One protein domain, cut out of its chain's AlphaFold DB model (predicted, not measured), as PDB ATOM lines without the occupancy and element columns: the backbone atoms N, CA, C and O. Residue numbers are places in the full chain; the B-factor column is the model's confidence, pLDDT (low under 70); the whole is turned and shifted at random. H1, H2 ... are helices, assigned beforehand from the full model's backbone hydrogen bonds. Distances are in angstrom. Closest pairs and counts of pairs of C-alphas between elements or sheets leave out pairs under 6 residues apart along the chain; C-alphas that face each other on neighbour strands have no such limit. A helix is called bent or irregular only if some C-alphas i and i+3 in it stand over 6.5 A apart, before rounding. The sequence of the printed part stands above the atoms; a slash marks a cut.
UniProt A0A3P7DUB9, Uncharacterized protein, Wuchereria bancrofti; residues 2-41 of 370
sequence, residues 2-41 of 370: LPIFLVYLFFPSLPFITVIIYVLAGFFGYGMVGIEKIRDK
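What this domain is: This is residues 2 to 41 of the 370 residues of an uncharacterized protein of Wuchereria bancrofti (UniProt A0A3P7DUB9). One long helix, H1, bent into two arms that make a wide V, is followed by a short link and a small five-residue helix, H2, that stands off beyond its far end. The printed part has 40 residues with two named helices, H1 then H2, and no named strand: all helix. It is extended, a rod spanning 48 by 19 by 6 A, with a radius of gyration of the C-alphas of 16.0 A.

Where its parts are: H1, residues 2 to 29, begins at C-alpha 2, (-8.514, -66.395, -64.953). By its hydrogen bonds it was assigned as one helix, but it is bent: C-alphas 12 and 15 are 6.8 A apart. Arm H1a, residues 2 to 12, is 16.2 A long; arm H1b, residues 15 to 29, is 20.0 A long. H2, residues 35 to 39, ends at C-alpha 39, (-3.001, -30.973, -34.717).

How they stand to each other: H1a and H1b stand at a steep tilt of 59 degrees. H2 is apart from both arms. Every O i to N i+4 pair is within hydrogen-bond range in H1b and H2; in H1a, 6 of 7 are.

The domain as a whole: The C-alphas farthest apart, of Leu 2 and Asp 40, are 49.8 A apart. The printed part has no cut, and the link from H1 to H2 is tight, with 5 residues. Residues 2 to 41 stand free. Mean pLDDT of the printed part is 71.5; residues 28 to 41 are under 70.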
ATOM      1  N   LEU A   2      -8.051 -66.860 -66.277       73.28
ATOM      2  CA  LEU A   2      -8.514 -66.395 -64.953       73.28
ATOM      3  C   LEU A   2      -7.412 -66.014 -63.922       73.28
ATOM      4  O   LEU A   2      -7.476 -64.897 -63.411       73.28
ATOM      5  N   PRO A   3      -6.362 -66.826 -63.655       76.43
ATOM      6  CA  PRO A   3      -5.328 -66.456 -62.674       76.43
ATOM      7  C   PRO A   3      -4.474 -65.249 -63.094       76.43
ATOM      8  O   PRO A   3      -4.071 -64.460 -62.248       76.43
ATOM      9  N   ILE A   4      -4.245 -65.051 -64.397       76.65
ATOM     10  CA  ILE A   4      -3.501 -63.889 -64.914       76.65
ATOM     11  C   ILE A   4      -4.323 -62.614 -64.685       76.65
ATOM     12  O   ILE A   4      -3.788 -61.596 -64.257       76.65
ATOM     13  N   PHE A   5      -5.639 -62.689 -64.908       74.56
ATOM     14  CA  PHE A   5      -6.556 -61.580 -64.655       74.56
ATOM     15  C   PHE A   5      -6.600 -61.205 -63.164       74.56
ATOM     16  O   PHE A   5      -6.569 -60.023 -62.840       74.56
ATOM     17  N   LEU A   6      -6.579 -62.196 -62.262       75.53
ATOM     18  CA  LEU A   6      -6.476 -61.970 -60.816       75.53
ATOM     19  C   LEU A   6      -5.180 -61.238 -60.436       75.53
ATOM     20  O   LEU A   6      -5.252 -60.237 -59.730       75.53
ATOM     21  N   VAL A   7      -4.016 -61.660 -60.945       79.92
ATOM     22  CA  VAL A   7      -2.732 -60.976 -60.681       79.92
ATOM     23  C   VAL A   7      -2.776 -59.511 -61.137       79.92
ATOM     24  O   VAL A   7      -2.399 -58.621 -60.374       79.92
ATOM     25  N   TYR A   8      -3.305 -59.241 -62.335       76.90
ATOM     26  CA  TYR A   8      -3.437 -57.880 -62.874       76.90
ATOM     27  C   TYR A   8      -4.472 -56.998 -62.157       76.90
ATOM     28  O   TYR A   8      -4.416 -55.780 -62.311       76.90
ATOM     29  N   LEU A   9      -5.397 -57.568 -61.377       75.63
ATOM     30  CA  LEU A   9      -6.381 -56.810 -60.594       75.63
ATOM     31  C   LEU A   9      -5.948 -56.625 -59.135       75.63
ATOM     32  O   LEU A   9      -6.066 -55.524 -58.600       75.63
ATOM     33  N   PHE A  10      -5.414 -57.668 -58.494       77.65
ATOM     34  CA  PHE A  10      -5.031 -57.639 -57.080       77.65
ATOM     35  C   PHE A  10      -3.744 -56.846 -56.818       77.65
ATOM     36  O   PHE A  10      -3.722 -56.035 -55.896       77.65
ATOM     37  N   PHE A  11      -2.690 -57.000 -57.632       77.77
ATOM     38  CA  PHE A  11      -1.436 -56.268 -57.390       77.77
ATOM     39  C   PHE A  11      -1.586 -54.741 -57.510       77.77
ATOM     40  O   PHE A  11      -1.094 -54.040 -56.625       77.77
ATOM     41  N   PRO A  12      -2.289 -54.185 -58.521       81.80
ATOM     42  CA  PRO A  12      -2.508 -52.742 -58.595       81.80
ATOM     43  C   PRO A  12      -3.527 -52.211 -57.580       81.80
ATOM     44  O   PRO A  12      -3.460 -51.032 -57.246       81.80
ATOM     45  N   SER A  13      -4.463 -53.036 -57.090       83.60
ATOM     46  CA  SER A  13      -5.475 -52.605 -56.108       83.60
ATOM     47  C   SER A  13      -4.998 -52.679 -54.656       83.60
ATOM     48  O   SER A  13      -5.448 -51.868 -53.852       83.60
ATOM     49  N   LEU A  14      -4.046 -53.558 -54.327       81.21
ATOM     50  CA  LEU A  14      -3.415 -53.677 -53.004       81.21
ATOM     51  C   LEU A  14      -3.076 -52.334 -52.317       81.21
ATOM     52  O   LEU A  14      -3.542 -52.141 -51.195       81.21
ATOM     53  N   PRO A  15      -2.359 -51.372 -52.942       83.55
ATOM     54  CA  PRO A  15      -2.067 -50.078 -52.310       83.55
ATOM     55  C   PRO A  15      -3.308 -49.197 -52.085       83.55
ATOM     56  O   PRO A  15      -3.308 -48.359 -51.189       83.55
ATOM     57  N   PHE A  16      -4.378 -49.369 -52.864       85.82
ATOM     58  CA  PHE A  16      -5.640 -48.661 -52.631       85.82
ATOM     59  C   PHE A  16      -6.447 -49.326 -51.516       85.82
ATOM     60  O   PHE A  16      -7.024 -48.628 -50.689       85.82
ATOM     61  N   ILE A  17      -6.448 -50.661 -51.452       84.36
ATOM     62  CA  ILE A  17      -7.098 -51.430 -50.384       84.36
ATOM     63  C   ILE A  17      -6.438 -51.121 -49.036       84.36
ATOM     64  O   ILE A  17      -7.152 -50.855 -48.075       84.36
ATOM     65  N   THR A  18      -5.104 -51.056 -48.950       83.24
ATOM     66  CA  THR A  18      -4.423 -50.676 -47.699       83.24
ATOM     67  C   THR A  18      -4.704 -49.231 -47.293       83.24
ATOM     68  O   THR A  18      -4.923 -48.983 -46.111       83.24
ATOM     69  N   VAL A  19      -4.784 -48.283 -48.236       84.39
ATOM     70  CA  VAL A  19      -5.218 -46.903 -47.938       84.39
ATOM     71  C   VAL A  19      -6.671 -46.865 -47.461       84.39
ATOM     72  O   VAL A  19      -6.962 -46.166 -46.495       84.39
ATOM     73  N   ILE A  20      -7.580 -47.631 -48.072       83.92
ATOM     74  CA  ILE A  20      -8.982 -47.722 -47.637       83.92
ATOM     75  C   ILE A  20      -9.071 -48.330 -46.234       83.92
ATOM     76  O   ILE A  20      -9.740 -47.753 -45.383       83.92
ATOM     77  N   ILE A  21      -8.359 -49.426 -45.954       82.40
ATOM     78  CA  ILE A  21      -8.296 -50.038 -44.619       82.40
ATOM     79  C   ILE A  21      -7.691 -49.063 -43.604       82.40
ATOM     80  O   ILE A  21      -8.219 -48.952 -42.508       82.40
ATOM     81  N   TYR A  22      -6.643 -48.311 -43.950       82.51
ATOM     82  CA  TYR A  22      -6.041 -47.327 -43.043       82.51
ATOM     83  C   TYR A  22      -6.971 -46.135 -42.771       82.51
ATOM     84  O   TYR A  22      -7.047 -45.654 -41.644       82.51
ATOM     85  N   VAL A  23      -7.718 -45.673 -43.779       81.62
ATOM     86  CA  VAL A  23      -8.759 -44.651 -43.601       81.62
ATOM     87  C   VAL A  23      -9.883 -45.196 -42.721       81.62
ATOM     88  O   VAL A  23     -10.234 -44.546 -41.745       81.62
ATOM     89  N   LEU A  24     -10.403 -46.394 -42.997       80.81
ATOM     90  CA  LEU A  24     -11.444 -47.021 -42.178       80.81
ATOM     91  C   LEU A  24     -10.958 -47.256 -40.741       80.81
ATOM     92  O   LEU A  24     -11.627 -46.822 -39.816       80.81
ATOM     93  N   ALA A  25      -9.768 -47.813 -40.526       75.81
ATOM     94  CA  ALA A  25      -9.174 -47.978 -39.198       75.81
ATOM     95  C   ALA A  25      -8.929 -46.632 -38.489       75.81
ATOM     96  O   ALA A  25      -9.123 -46.531 -37.281       75.81
ATOM     97  N   GLY A  26      -8.578 -45.570 -39.220       72.50
ATOM     98  CA  GLY A  26      -8.494 -44.214 -38.674       72.50
ATOM     99  C   GLY A  26      -9.854 -43.641 -38.257       72.50
ATOM    100  O   GLY A  26      -9.942 -42.964 -37.236       72.50
ATOM    101  N   PHE A  27     -10.919 -43.937 -39.010       70.65
ATOM    102  CA  PHE A  27     -12.288 -43.497 -38.712       70.65
ATOM    103  C   PHE A  27     -12.977 -44.335 -37.617       70.65
ATOM    104  O   PHE A  27     -13.708 -43.766 -36.813       70.65
ATOM    105  N   PHE A  28     -12.735 -45.649 -37.565       64.66
ATOM    106  CA  PHE A  28     -13.374 -46.590 -36.633       64.66
ATOM    107  C   PHE A  28     -12.542 -46.879 -35.368       64.66
ATOM    108  O   PHE A  28     -13.119 -47.119 -34.316       64.66
ATOM    109  N   GLY A  29     -11.206 -46.830 -35.438       57.13
ATOM    110  CA  GLY A  29     -10.297 -47.134 -34.317       57.13
ATOM    111  C   GLY A  29      -9.562 -45.927 -33.720       57.13
ATOM    112  O   GLY A  29      -8.944 -46.048 -32.668       57.13
ATOM    113  N   TYR A  30      -9.621 -44.757 -34.366       54.13
ATOM    114  CA  TYR A  30      -9.060 -43.494 -33.856       54.13
ATOM    115  C   TYR A  30     -10.046 -42.317 -33.993       54.13
ATOM    116  O   TYR A  30      -9.660 -41.150 -34.124       54.13
ATOM    117  N   GLY A  31     -11.344 -42.634 -33.938       49.78
ATOM    118  CA  GLY A  31     -12.449 -41.682 -34.003       49.78
ATOM    119  C   GLY A  31     -12.374 -40.620 -32.902       49.78
ATOM    120  O   GLY A  31     -12.805 -40.832 -31.775       49.78
ATOM    121  N   MET A  32     -11.845 -39.447 -33.255       55.04
ATOM    122  CA  MET A  32     -11.862 -38.182 -32.500       55.04
ATOM    123  C   MET A  32     -11.151 -38.121 -31.133       55.04
ATOM    124  O   MET A  32     -10.788 -37.016 -30.720       55.04
ATOM    125  N   VAL A  33     -10.845 -39.230 -30.456       53.97
ATOM    126  CA  VAL A  33     -10.112 -39.195 -29.176       53.97
ATOM    127  C   VAL A  33      -8.622 -38.902 -29.409       53.97
ATOM    128  O   VAL A  33      -7.830 -39.770 -29.765       53.97
ATOM    129  N   GLY A  34      -8.219 -37.646 -29.192       54.54
ATOM    130  CA  GLY A  34      -6.811 -37.224 -29.187       54.54
ATOM    131  C   GLY A  34      -6.291 -36.548 -30.461       54.54
ATOM    132  O   GLY A  34      -5.141 -36.106 -30.466       54.54
ATOM    133  N   ILE A  35      -7.117 -36.365 -31.499       54.72
ATOM    134  CA  ILE A  35      -6.734 -35.635 -32.729       54.72
ATOM    135  C   ILE A  35      -6.294 -34.185 -32.432       54.72
ATOM    136  O   ILE A  35      -5.435 -33.645 -33.129       54.72
ATOM    137  N   GLU A  36      -6.780 -33.572 -31.349       57.41
ATOM    138  CA  GLU A  36      -6.296 -32.263 -30.885       57.41
ATOM    139  C   GLU A  36      -4.800 -32.269 -30.526       57.41
ATOM    140  O   GLU A  36      -4.080 -31.360 -30.929       57.41
ATOM    141  N   LYS A  37      -4.287 -33.335 -29.892       61.83
ATOM    142  CA  LYS A  37      -2.848 -33.482 -29.582       61.83
ATOM    143  C   LYS A  37      -1.989 -33.736 -30.827       61.83
ATOM    144  O   LYS A  37      -0.768 -33.584 -30.779       61.83
ATOM    145  N   ILE A  38      -2.612 -34.144 -31.933       60.38
ATOM    146  CA  ILE A  38      -1.950 -34.404 -33.214       60.38
ATOM    147  C   ILE A  38      -1.921 -33.128 -34.070       60.38
ATOM    148  O   ILE A  38      -0.927 -32.892 -34.756       60.38
ATOM    149  N   ARG A  39      -2.937 -32.253 -33.978       56.20
ATOM    150  CA  ARG A  39      -3.001 -30.973 -34.717       56.20
ATOM    151  C   ARG A  39      -1.797 -30.060 -34.482       56.20
ATOM    152  O   ARG A  39      -1.314 -29.479 -35.448       56.20
ATOM    153  N   ASP A  40      -1.275 -29.989 -33.260       58.10
ATOM    154  CA  ASP A  40      -0.100 -29.155 -32.952       58.10
ATOM    155  C   ASP A  40       1.213 -29.714 -33.534       58.10
ATOM    156  O   ASP A  40       2.178 -28.973 -33.718       58.10
ATOM    157  N   LYS A  41       1.252 -31.011 -33.875       60.66
ATOM    158  CA  LYS A  41       2.389 -31.657 -34.557       60.66
ATOM    159  C   LYS A  41       2.203 -31.763 -36.075       60.66
ATOM    160  O   LYS A  41       3.190 -31.818 -36.801       60.66
TER     161      LYS A  41